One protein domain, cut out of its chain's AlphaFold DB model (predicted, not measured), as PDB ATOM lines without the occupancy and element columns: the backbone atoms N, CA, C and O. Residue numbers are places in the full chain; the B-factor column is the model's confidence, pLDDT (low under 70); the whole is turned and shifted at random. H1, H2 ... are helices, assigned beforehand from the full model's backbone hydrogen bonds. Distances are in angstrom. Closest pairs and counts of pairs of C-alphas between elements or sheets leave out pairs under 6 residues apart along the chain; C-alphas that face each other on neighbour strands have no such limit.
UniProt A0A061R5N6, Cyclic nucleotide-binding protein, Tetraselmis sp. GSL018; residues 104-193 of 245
ATOM      1  N   ASP A 104       0.687  81.526  89.727       83.56
ATOM      2  CA  ASP A 104       1.051  80.128  89.481       83.56
ATOM      3  C   ASP A 104       1.405  79.398  90.784       83.56
ATOM      4  O   ASP A 104       0.948  78.277  91.008       83.56
ATOM      5  N   GLU A 105       2.143  80.061  91.680       87.31
ATOM      6  CA  GLU A 105       2.487  79.529  93.004       87.31
ATOM      7  C   GLU A 105       1.237  79.365  93.880       87.31
ATOM      8  O   GLU A 105       1.048  78.323  94.506       87.31
ATOM      9  N   LEU A 106       0.331  80.349  93.873       88.81
ATOM     10  CA  LEU A 106      -0.937  80.273  94.604       88.81
ATOM     11  C   LEU A 106      -1.821  79.125  94.102       88.81
ATOM     12  O   LEU A 106      -2.358  78.372  94.910       88.81
ATOM     13  N   LEU A 107      -1.938  78.952  92.784       89.06
ATOM     14  CA  LEU A 107      -2.695  77.849  92.192       89.06
ATOM     15  C   LEU A 107      -2.078  76.487  92.529       89.06
ATOM     16  O   LEU A 107      -2.808  75.512  92.722       89.06
ATOM     17  N   GLU A 108      -0.749  76.390  92.589       87.25
ATOM     18  CA  GLU A 108      -0.080  75.165  93.018       87.25
ATOM     19  C   GLU A 108      -0.382  74.849  94.487       87.25
ATOM     20  O   GLU A 108      -0.758  73.716  94.800       87.25
ATOM     21  N   LEU A 109      -0.286  75.846  95.370       90.25
ATOM     22  CA  LEU A 109      -0.612  75.701  96.788       90.25
ATOM     23  C   LEU A 109      -2.075  75.288  96.991       90.25
ATOM     24  O   LEU A 109      -2.333  74.313  97.691       90.25
ATOM     25  N   GLU A 110      -3.026  75.930  96.309       92.81
ATOM     26  CA  GLU A 110      -4.449  75.565  96.377       92.81
ATOM     27  C   GLU A 110      -4.704  74.117  95.929       92.81
ATOM     28  O   GLU A 110      -5.474  73.385  96.559       92.81
ATOM     29  N   ARG A 111      -4.041  73.663  94.854       91.44
ATOM     30  CA  ARG A 111      -4.132  72.267  94.388       91.44
ATOM     31  C   ARG A 111      -3.571  71.289  95.417       91.44
ATOM     32  O   ARG A 111      -4.162  70.227  95.634       91.44
ATOM     33  N   GLN A 112      -2.440  71.627  96.033       92.44
ATOM     34  CA  GLN A 112      -1.827  70.812  97.078       92.44
ATOM     35  C   GLN A 112      -2.724  70.737  98.320       92.44
ATOM     36  O   GLN A 112      -2.971  69.636  98.814       92.44
ATOM     37  N   ASP A 113      -3.280  71.862  98.764       95.31
ATOM     38  CA  ASP A 113      -4.192  71.929  99.907       95.31
ATOM     39  C   ASP A 113      -5.471  71.127  99.661       95.31
ATOM     40  O   ASP A 113      -5.892  70.344 100.516       95.31
ATOM     41  N   ALA A 114      -6.062  71.235  98.468       95.31
ATOM     42  CA  ALA A 114      -7.234  70.449  98.093       95.31
ATOM     43  C   ALA A 114      -6.950  68.936  98.113       95.31
ATOM     44  O   ALA A 114      -7.773  68.149  98.596       95.31
ATOM     45  N   LEU A 115      -5.776  68.518  97.626       96.12
ATOM     46  CA  LEU A 115      -5.355  67.119  97.685       96.12
ATOM     47  C   LEU A 115      -5.180  66.663  99.136       96.12
ATOM     48  O   LEU A 115      -5.732  65.631  99.515       96.12
ATOM     49  N   GLN A 116      -4.465  67.428  99.960       94.50
ATOM     50  CA  GLN A 116      -4.255  67.088 101.369       94.50
ATOM     51  C   GLN A 116      -5.576  67.002 102.138       94.50
ATOM     52  O   GLN A 116      -5.797  66.040 102.876       94.50
ATOM     53  N   ALA A 117      -6.499  67.937 101.904       95.56
ATOM     54  CA  ALA A 117      -7.835  67.912 102.486       95.56
ATOM     55  C   ALA A 117      -8.604  66.636 102.102       95.56
ATOM     56  O   ALA A 117      -9.226  66.006 102.959       95.56
ATOM     57  N   PHE A 118      -8.522  66.201 100.840       96.44
ATOM     58  CA  PHE A 118      -9.128  64.945 100.391       96.44
ATOM     59  C   PHE A 118      -8.516  63.714 101.080       96.44
ATOM     60  O   PHE A 118      -9.251  62.828 101.530       96.44
ATOM     61  N   LEU A 119      -7.186  63.651 101.182       96.50
ATOM     62  CA  LEU A 119      -6.476  62.534 101.817       96.50
ATOM     63  C   LEU A 119      -6.815  62.439 103.312       96.50
ATOM     64  O   LEU A 119      -7.083  61.344 103.817       96.50
ATOM     65  N   ALA A 120      -6.866  63.588 103.994       94.44
ATOM     66  CA  ALA A 120      -7.242  63.697 105.397       94.44
ATOM     67  C   ALA A 120      -8.707  63.302 105.628       94.44
ATOM     68  O   ALA A 120      -8.993  62.492 106.509       94.44
ATOM     69  N   TYR A 121      -9.633  63.793 104.795       96.62
ATOM     70  CA  TYR A 121     -11.055  63.442 104.866       96.62
ATOM     71  C   TYR A 121     -11.295  61.932 104.726       96.62
ATOM     72  O   TYR A 121     -12.174  61.365 105.374       96.62
ATOM     73  N   ARG A 122     -10.498  61.257 103.891       96.56
ATOM     74  CA  ARG A 122     -10.562  59.802 103.699       96.56
ATOM     75  C   ARG A 122      -9.778  59.001 104.741       96.56
ATOM     76  O   ARG A 122      -9.823  57.774 104.674       96.56
ATOM     77  N   ALA A 123      -9.095  59.666 105.676       95.06
ATOM     78  CA  ALA A 123      -8.260  59.055 106.709       95.06
ATOM     79  C   ALA A 123      -7.264  58.026 106.143       95.06
ATOM     80  O   ALA A 123      -7.108  56.922 106.670       95.06
ATOM     81  N   LEU A 124      -6.611  58.364 105.025       95.12
ATOM     82  CA  LEU A 124      -5.655  57.459 104.393       95.12
ATOM     83  C   LEU A 124      -4.364  57.346 105.223       95.12
ATOM     84  O   LEU A 124      -3.898  58.338 105.785       95.12
ATOM     85  N   PRO A 125      -3.747  56.152 105.291       95.25
ATOM     86  CA  PRO A 125      -2.488  55.969 106.003       95.25
ATOM     87  C   PRO A 125      -1.351  56.743 105.320       95.25
ATOM     88  O   PRO A 125      -1.256  56.747 104.092       95.25
ATOM     89  N   GLN A 126      -0.444  57.323 106.117       92.25
ATOM     90  CA  GLN A 126       0.586  58.272 105.659       92.25
ATOM     91  C   GLN A 126       1.380  57.786 104.437       92.25
ATOM     92  O   GLN A 126       1.489  58.498 103.447       92.25
ATOM     93  N   HIS A 127       1.836  56.530 104.448       94.44
ATOM     94  CA  HIS A 127       2.612  55.958 103.341       94.44
ATOM     95  C   HIS A 127       1.869  55.960 101.988       94.44
ATOM     96  O   HIS A 127       2.500  55.986 100.932       94.44
ATOM     97  N   LEU A 128       0.534  55.877 101.998       92.88
ATOM     98  CA  LEU A 128      -0.283  55.931 100.790       92.88
ATOM     99  C   LEU A 128      -0.518  57.385 100.372       92.88
ATOM    100  O   LEU A 128      -0.402  57.692  99.189       92.88
ATOM    101  N   SER A 129      -0.778  58.271 101.336       94.25
ATOM    102  CA  SER A 129      -0.903  59.717 101.122       94.25
ATOM    103  C   SER A 129       0.355  60.317 100.490       94.25
ATOM    104  O   SER A 129       0.252  61.059  99.512       94.25
ATOM    105  N   ASP A 130       1.540  59.926 100.966       93.25
ATOM    106  CA  ASP A 130       2.828  60.373 100.422       93.25
ATOM    107  C   ASP A 130       2.988  59.935  98.959       93.25
ATOM    108  O   ASP A 130       3.304  60.745  98.087       93.25
ATOM    109  N   ARG A 131       2.673  58.667  98.657       94.44
ATOM    110  CA  ARG A 131       2.726  58.125  97.288       94.44
ATOM    111  C   ARG A 131       1.728  58.793  96.346       94.44
ATOM    112  O   ARG A 131       2.044  58.998  95.176       94.44
ATOM    113  N   ILE A 132       0.519  59.095  96.823       95.06
ATOM    114  CA  ILE A 132      -0.496  59.801  96.028       95.06
ATOM    115  C   ILE A 132      -0.036  61.237  95.760       95.06
ATOM    116  O   ILE A 132      -0.125  61.699  94.625       95.06
ATOM    117  N   THR A 133       0.507  61.914  96.770       92.88
ATOM    118  CA  THR A 133       1.036  63.278  96.638       92.88
ATOM    119  C   THR A 133       2.181  63.331  95.630       92.88
ATOM    120  O   THR A 133       2.167  64.167  94.730       92.88
ATOM    121  N   GLU A 134       3.143  62.410  95.718       90.75
ATOM    122  CA  GLU A 134       4.252  62.308  94.761       90.75
ATOM    123  C   GLU A 134       3.755  62.023  93.333       90.75
ATOM    124  O   GLU A 134       4.228  62.629  92.371       90.75
ATOM    125  N   TYR A 135       2.750  61.155  93.188       91.19
ATOM    126  CA  TYR A 135       2.130  60.890  91.893       91.19
ATOM    127  C   TYR A 135       1.466  62.139  91.296       91.19
ATOM    128  O   TYR A 135       1.691  62.437  90.124       91.19
ATOM    129  N   TYR A 136       0.673  62.881  92.075       90.81
ATOM    130  CA  TYR A 136      -0.012  64.078  91.577       90.81
ATOM    131  C   TYR A 136       0.950  65.224  91.256       90.81
ATOM    132  O   TYR A 136       0.745  65.889  90.243       90.81
ATOM    133  N   LYS A 137       2.045  65.383  92.014       87.50
ATOM    134  CA  LYS A 137       3.138  66.304  91.649       87.50
ATOM    135  C   LYS A 137       3.665  66.014  90.241       87.50
ATOM    136  O   LYS A 137       3.701  66.904  89.397       87.50
ATOM    137  N   PHE A 138       3.952  64.745  89.940       85.50
ATOM    138  CA  PHE A 138       4.365  64.330  88.596       85.50
ATOM    139  C   PHE A 138       3.274  64.547  87.530       85.50
ATOM    140  O   PHE A 138       3.573  64.891  86.386       85.50
ATOM    141  N   VAL A 139       1.998  64.322  87.866       86.38
ATOM    142  CA  VAL A 139       0.883  64.544  86.928       86.38
ATOM    143  C   VAL A 139       0.747  66.023  86.563       86.38
ATOM    144  O   VAL A 139       0.610  66.317  85.377       86.38
ATOM    145  N   TRP A 140       0.837  66.939  87.530       83.62
ATOM    146  CA  TRP A 140       0.731  68.381  87.278       83.62
ATOM    147  C   TRP A 140       1.912  68.925  86.468       83.62
ATOM    148  O   TRP A 140       1.700  69.679  85.519       83.62
ATOM    149  N   GLU A 141       3.135  68.451  86.727       77.56
ATOM    150  CA  GLU A 141       4.289  68.740  85.859       77.56
ATOM    151  C   GLU A 141       4.066  68.252  84.416       77.56
ATOM    152  O   GLU A 141       4.548  68.856  83.454       77.56
ATOM    153  N   ARG A 142       3.326  67.149  84.239       72.75
ATOM    154  CA  ARG A 142       3.005  66.597  82.918       72.75
ATOM    155  C   ARG A 142       1.894  67.366  82.206       72.75
ATOM    156  O   ARG A 142       1.954  67.473  80.984       72.75
ATOM    157  N   GLU A 143       0.888  67.869  82.918       72.06
ATOM    158  CA  GLU A 143      -0.196  68.674  82.330       72.06
ATOM    159  C   GLU A 143       0.334  69.954  81.678       72.06
ATOM    160  O   GLU A 143      -0.066  70.263  80.554       72.06
ATOM    161  N   LEU A 144       1.327  70.606  82.293       65.00
ATOM    162  CA  LEU A 144       2.017  71.766  81.715       65.00
ATOM    163  C   LEU A 144       2.633  71.455  80.330       65.00
ATOM    164  O   LEU A 144       2.632  72.289  79.428       65.00
ATOM    165  N   ARG A 145       3.106  70.217  80.124       62.06
ATOM    166  CA  ARG A 145       3.694  69.746  78.850       62.06
ATOM    167  C   ARG A 145       2.665  69.253  77.836       62.06
ATOM    168  O   ARG A 145       2.956  69.184  76.646       62.06
ATOM    169  N   LEU A 146       1.474  68.852  78.282       65.12
ATOM    170  CA  LEU A 146       0.375  68.543  77.365       65.12
ATOM    171  C   LEU A 146      -0.161  69.833  76.741       65.12
ATOM    172  O   LEU A 146      -0.364  69.862  75.530       65.12
ATOM    173  N   GLN A 147      -0.236  70.913  77.527       68.50
ATOM    174  CA  GLN A 147      -0.543  72.243  77.007       68.50
ATOM    175  C   GLN A 147       0.454  72.681  75.927       68.50
ATOM    176  O   GLN A 147       0.026  73.215  74.913       68.50
ATOM    177  N   GLU A 148       1.760  72.417  76.075       75.75
ATOM    178  CA  GLU A 148       2.779  72.739  75.054       75.75
ATOM    179  C   GLU A 148       2.410  72.204  73.661       75.75
ATOM    180  O   GLU A 148       2.511  72.922  72.665       75.75
ATOM    181  N   ARG A 149       1.918  70.962  73.580       74.88
ATOM    182  CA  ARG A 149       1.464  70.380  72.310       74.88
ATOM    183  C   ARG A 149       0.247  71.109  71.763       74.88
ATOM    184  O   ARG A 149       0.211  71.379  70.566       74.88
ATOM    185  N   ASP A 150      -0.715  71.446  72.614       80.81
ATOM    186  CA  ASP A 150      -1.914  72.177  72.206       80.81
ATOM    187  C   ASP A 150      -1.560  73.581  71.681       80.81
ATOM    188  O   ASP A 150      -2.060  73.986  70.631       80.81
ATOM    189  N   TRP A 151      -0.618  74.281  72.326       84.44
ATOM    190  CA  TRP A 151      -0.074  75.559  71.846       84.44
ATOM    191  C   TRP A 151       0.607  75.410  70.482       84.44
ATOM    192  O   TRP A 151       0.322  76.179  69.562       84.44
ATOM    193  N   LEU A 152       1.457  74.390  70.312       85.38
ATOM    194  CA  LEU A 152       2.124  74.111  69.037       85.38
ATOM    195  C   LEU A 152       1.120  73.750  67.934       85.38
ATOM    196  O   LEU A 152       1.270  74.189  66.792       85.38
ATOM    197  N   HIS A 153       0.068  72.996  68.256       83.88
ATOM    198  CA  HIS A 153      -1.010  72.665  67.326       83.88
ATOM    199  C   HIS A 153      -1.926  73.855  66.997       83.88
ATOM    200  O   HIS A 153      -2.533  73.858  65.924       83.88
ATOM    201  N   GLY A 154      -1.986  74.880  67.849       85.06
ATOM    202  CA  GLY A 154      -2.668  76.145  67.564       85.06
ATOM    203  C   GLY A 154      -1.936  77.039  66.553       85.06
ATOM    204  O   GLY A 154      -2.565  77.877  65.908       85.06
ATOM    205  N   LEU A 155      -0.624  76.856  66.369       88.50
ATOM    206  CA  LEU A 155       0.168  77.597  65.379       88.50
ATOM    207  C   LEU A 155      -0.168  77.165  63.941       88.50
ATOM    208  O   LEU A 155      -0.521  76.006  63.691       88.50
ATOM    209  N   SER A 156       0.021  78.075  62.976       92.62
ATOM    210  CA  SER A 156      -0.036  77.734  61.547       92.62
ATOM    211  C   SER A 156       1.053  76.716  61.183       92.62
ATOM    212  O   SER A 156       2.084  76.622  61.851       92.62
ATOM    213  N   SER A 157       0.841  75.934  60.121       88.00
ATOM    214  CA  SER A 157       1.744  74.838  59.733       88.00
ATOM    215  C   SER A 157       3.195  75.286  59.516       88.00
ATOM    216  O   SER A 157       4.118  74.597  59.955       88.00
ATOM    217  N   SER A 158       3.405  76.448  58.893       87.88
ATOM    218  CA  SER A 158       4.742  77.005  58.654       87.88
ATOM    219  C   SER A 158       5.438  77.424  59.956       87.88
ATOM    220  O   SER A 158       6.552  76.974  60.209       87.88
ATOM    221  N   LEU A 159       4.759  78.191  60.823       91.19
ATOM    222  CA  LEU A 159       5.294  78.646  62.120       91.19
ATOM    223  C   LEU A 159       5.569  77.483  63.077       91.19
ATOM    224  O   LEU A 159       6.570  77.477  63.786       91.19
ATOM    225  N   ARG A 160       4.698  76.470  63.078       91.31
ATOM    226  CA  ARG A 160       4.893  75.252  63.871       91.31
ATOM    227  C   ARG A 160       6.146  74.500  63.441       91.31
ATOM    228  O   ARG A 160       6.917  74.078  64.294       91.31
ATOM    229  N   THR A 161       6.336  74.329  62.132       88.56
ATOM    230  CA  THR A 161       7.506  73.631  61.578       88.56
ATOM    231  C   THR A 161       8.786  74.351  61.999       88.56
ATOM    232  O   THR A 161       9.693  73.719  62.529       88.56
ATOM    233  N   GLU A 162       8.827  75.675  61.852       90.31
ATOM    234  CA  GLU A 162       9.966  76.503  62.258       90.31
ATOM    235  C   GLU A 162      10.259  76.411  63.766       90.31
ATOM    236  O   GLU A 162      11.388  76.113  64.155       90.31
ATOM    237  N   ALA A 163       9.237  76.563  64.616       90.62
ATOM    238  CA  ALA A 163       9.383  76.468  66.068       90.62
ATOM    239  C   ALA A 163       9.906  75.093  66.515       90.62
ATOM    240  O   ALA A 163      10.832  75.009  67.319       90.62
ATOM    241  N   VAL A 164       9.353  74.006  65.965       88.69
ATOM    242  CA  VAL A 164       9.762  72.636  66.310       88.69
ATOM    243  C   VAL A 164      11.207  72.365  65.888       88.69
ATOM    244  O   VAL A 164      11.965  71.776  66.653       88.69
ATOM    245  N   LEU A 165      11.628  72.812  64.704       88.06
ATOM    246  CA  LEU A 165      13.017  72.642  64.269       88.06
ATOM    247  C   LEU A 165      13.992  73.406  65.155       88.06
ATOM    248  O   LEU A 165      15.044  72.868  65.480       88.06
ATOM    249  N   TYR A 166      13.630  74.620  65.571       88.81
ATOM    250  CA  TYR A 166      14.443  75.398  66.498       88.81
ATOM    251  C   TYR A 166      14.555  74.702  67.863       88.81
ATOM    252  O   TYR A 166      15.649  74.547  68.400       88.81
ATOM    253  N   MET A 167      13.440  74.198  68.403       86.12
ATOM    254  CA  MET A 167      13.413  73.491  69.691       86.12
ATOM    255  C   MET A 167      14.238  72.197  69.696       86.12
ATOM    256  O   MET A 167      14.797  71.829  70.729       86.12
ATOM    257  N   TYR A 168      14.297  71.492  68.564       86.00
ATOM    258  CA  TYR A 168      14.946  70.184  68.439       86.00
ATOM    259  C   TYR A 168      16.201  70.203  67.558       86.00
ATOM    260  O   TYR A 168      16.661  69.136  67.153       86.00
ATOM    261  N   GLN A 169      16.784  71.376  67.293       85.25
ATOM    262  CA  GLN A 169      17.940  71.525  66.404       85.25
ATOM    263  C   GLN A 169      19.095  70.594  66.799       85.25
ATOM    264  O   GLN A 169      19.616  69.869  65.957       85.25
ATOM    265  N   ASP A 170      19.417  70.525  68.092       84.12
ATOM    266  CA  ASP A 170      20.482  69.664  68.619       84.12
ATOM    267  C   ASP A 170      20.225  68.169  68.337       84.12
ATOM    268  O   ASP A 170      21.124  67.422  67.951       84.12
ATOM    269  N   ALA A 171      18.967  67.729  68.446       83.19
ATOM    270  CA  ALA A 171      18.578  66.354  68.141       83.19
ATOM    271  C   ALA A 171      18.612  66.067  66.631       83.19
ATOM    272  O   ALA A 171      18.970  64.962  66.226       83.19
ATOM    273  N   VAL A 172      18.251  67.046  65.799       85.06
ATOM    274  CA  VAL A 172      18.323  66.926  64.338       85.06
ATOM    275  C   VAL A 172      19.782  66.850  63.884       85.06
ATOM    276  O   VAL A 172      20.104  65.994  63.066       85.06
ATOM    277  N   GLU A 173      20.679  67.648  64.466       84.31
ATOM    278  CA  GLU A 173      22.113  67.637  64.150       84.31
ATOM    279  C   GLU A 173      22.802  66.335  64.585       84.31
ATOM    280  O   GLU A 173      23.565  65.754  63.813       84.31
ATOM    281  N   HIS A 174      22.494  65.815  65.774       85.31
ATOM    282  CA  HIS A 174      23.182  64.643  66.325       85.31
ATOM    283  C   HIS A 174      22.629  63.288  65.872       85.31
ATOM    284  O   HIS A 174      23.253  62.261  66.147       85.31
ATOM    285  N   ILE A 175      21.472  63.245  65.203       85.44
ATOM    286  CA  ILE A 175      20.862  62.000  64.724       85.44
ATOM    287  C   ILE A 175      21.004  61.938  63.193       85.44
ATOM    288  O   ILE A 175      20.157  62.479  62.482       85.44
ATOM    289  N   PRO A 176      22.004  61.207  62.650       82.44
ATOM    290  CA  PRO A 176      22.274  61.159  61.207       82.44
ATOM    291  C   PRO A 176      21.085  60.672  60.371       82.44
ATOM    292  O   PRO A 176      20.937  61.033  59.212       82.44
ATOM    293  N   PHE A 177      20.197  59.873  60.971       86.88
ATOM    294  CA  PHE A 177      18.968  59.396  60.335       86.88
ATOM    295  C   PHE A 177      18.009  60.529  59.919       86.88
ATOM    296  O   PHE A 177      17.207  60.334  59.004       86.88
ATOM    297  N   LEU A 178      18.070  61.690  60.582       84.25
ATOM    298  CA  LEU A 178      17.166  62.816  60.341       84.25
ATOM    299  C   LEU A 178      17.662  63.785  59.271       84.25
ATOM    300  O   LEU A 178      16.849  64.529  58.735       84.25
ATOM    301  N   HIS A 179      18.949  63.747  58.919       82.69
ATOM    302  CA  HIS A 179      19.557  64.703  57.983       82.69
ATOM    303  C   HIS A 179      18.981  64.585  56.565       82.69
ATOM    304  O   HIS A 179      18.818  65.588  55.883       82.69
ATOM    305  N   ASP A 180      18.594  63.374  56.157       85.94
ATOM    306  CA  ASP A 180      18.049  63.078  54.823       85.94
ATOM    307  C   ASP A 180      16.507  63.091  54.765       85.94
ATOM    308  O   ASP A 180      15.897  62.573  53.823       85.94
ATOM    309  N   LYS A 181      15.826  63.619  55.792       87.06
ATOM    310  CA  LYS A 181      14.355  63.606  55.869       87.06
ATOM    311  C   LYS A 181      13.744  64.971  55.567       87.06
ATOM    312  O   LYS A 181      14.330  66.016  55.812       87.06
ATOM    313  N   ASN A 182      12.514  64.950  55.040       89.00
ATOM    314  CA  ASN A 182      11.745  66.167  54.794       89.00
ATOM    315  C   ASN A 182      11.517  66.907  56.116       89.00
ATOM    316  O   ASN A 182      11.115  66.311  57.114       89.00
ATOM    317  N   ILE A 183      11.719  68.216  56.094       85.38
ATOM    318  CA  ILE A 183      11.603  69.084  57.255       85.38
ATOM    319  C   ILE A 183      10.215  69.029  57.921       85.38
ATOM    320  O   ILE A 183      10.116  69.024  59.146       85.38
ATOM    321  N   HIS A 184       9.147  68.874  57.130       84.88
ATOM    322  CA  HIS A 184       7.785  68.686  57.635       84.88
ATOM    323  C   HIS A 184       7.609  67.320  58.303       84.88
ATOM    324  O   HIS A 184       6.960  67.219  59.337       84.88
ATOM    325  N   PHE A 185       8.249  66.279  57.762       86.38
ATOM    326  CA  PHE A 185       8.250  64.955  58.382       86.38
ATOM    327  C   PHE A 185       9.006  64.966  59.715       86.38
ATOM    328  O   PHE A 185       8.542  64.370  60.684       86.38
ATOM    329  N   ILE A 186      10.147  65.661  59.784       85.38
ATOM    330  CA  ILE A 186      10.903  65.831  61.031       85.38
ATOM    331  C   ILE A 186      10.038  66.565  62.056       85.38
ATOM    332  O   ILE A 186       9.915  66.084  63.179       85.38
ATOM    333  N   ALA A 187       9.393  67.670  61.675       84.88
ATOM    334  CA  ALA A 187       8.525  68.422  62.575       84.88
ATOM    335  C   ALA A 187       7.335  67.586  63.082       84.88
ATOM    336  O   ALA A 187       7.116  67.510  64.291       84.88
ATOM    337  N   ASP A 188       6.619  66.885  62.199       84.12
ATOM    338  CA  ASP A 188       5.495  66.020  62.585       84.12
ATOM    339  C   ASP A 188       5.938  64.852  63.476       84.12
ATOM    340  O   ASP A 188       5.265  64.512  64.453       84.12
ATOM    341  N   MET A 189       7.095  64.256  63.185       84.25
ATOM    342  CA  MET A 189       7.672  63.202  64.013       84.25
ATOM    343  C   MET A 189       8.069  63.742  65.395       84.25
ATOM    344  O   MET A 189       7.743  63.119  66.403       84.25
ATOM    345  N   MET A 190       8.714  64.910  65.468       83.19
ATOM    346  CA  MET A 190       9.124  65.551  66.725       83.19
ATOM    347  C   MET A 190       7.925  65.940  67.599       83.19
ATOM    348  O   MET A 190       7.971  65.754  68.812       83.19
ATOM    349  N   LEU A 191       6.811  66.372  66.998       78.69
ATOM    350  CA  LEU A 191       5.553  66.623  67.715       78.69
ATOM    351  C   LEU A 191       4.961  65.346  68.329       78.69
ATOM    352  O   LEU A 191       4.361  65.375  69.409       78.69
ATOM    353  N   GLN A 192       5.144  64.201  67.669       77.25
ATOM    354  CA  GLN A 192       4.675  62.910  68.169       77.25
ATOM    355  C   GLN A 192       5.599  62.314  69.236       77.25
ATOM    356  O   GLN A 192       5.114  61.601  70.126       77.25
ATOM    357  N   LEU A 193       6.897  62.640  69.218       71.56
ATOM    358  CA  LEU A 193       7.852  62.169  70.217       71.56
ATOM    359  C   LEU A 193       7.399  62.578  71.621       71.56
ATOM    360  O   LEU A 193       7.249  63.748  71.971       71.56
TER     361      LEU A 193
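This is residues 104 to 193 of the 245 residues of the protein "Cyclic nucleotide-binding protein" of Tetraselmis sp. GSL018 (UniProt A0A061R5N6). One long helix, H2, forms a shaft with H1 folded back at one end as the second leg of a loose, open V, and with a small head of four short helices, H3 to H6, at the other end. In the head H3 and H6 cross near their middles, and H4 and H5 make a corner beyond H3. The printed part has 90 residues, with six named helices in the order H1, H2, H3, H4, H5, H6 and no named strand, and its class is all helix. It is extended, with a radius of gyration of the C-alphas of 19.7 A, and a rod in outline, spanning 58 by 26 by 17 A.

H1, residues 104 to 121, and H2, residues 126 to 154, are close but not clearly touching; their closest C-alphas, those of Leu 119 and Ser 129, are 6.3 A apart. They run opposite ways at a tilt of 38 degrees, only just steep. H2 is also close to but not clearly touching H3, residues 157 to 167, with the closest C-alphas, those of Leu 152 and Arg 160, 6.0 A apart, at a steep tilt of 50 degrees. H3 and H6, residues 183 to 192, touch, with the C-alphas of Thr 161 and Ala 187 closest at 5.4 A; at 73 degrees they are only just about perpendicular. H6 is close but not clearly touching H2 at Leu 191 and Arg 149, their closest C-alphas 7.2 A apart, and runs opposite ways to it at a shallow tilt of 24 degrees. H4, residues 169 to 174, and H5, residues 176 to 179, touch only at the corner, and only just, with 3 pairs of C-alphas within 8 A; the closest are those of Val 172 and Leu 178, 5.8 A apart. H1 is apart from H3, H4, H5 and H6. Each O i to N i+4 pair is within hydrogen-bond range in H1, H3, H4 and H6, and 22 of 25 are in H2; H5 is too short for such a pair.

H1 begins at C-alpha 104 (1.051, 80.128, 89.481) and is 25.7 A long. H2, 42.2 A long, goes from C-alpha 126 (0.586, 58.272, 105.659) to C-alpha 154. H3 measures 15.4 A, and the short H4 and H5 follow. H6, 14.3 A long, ends at C-alpha 192 (4.675, 62.910, 68.169).

The two C-alphas farthest apart, those of Ala 123 and Asp 180, are 58.3 A apart. Residues 121 to 127 and residues 141 to 147 of H2 stand free. The printed part has no cut, and its five links between helices are tight. The mean pLDDT of the printed part is 86.8, and residues 144 to 147 are under 70.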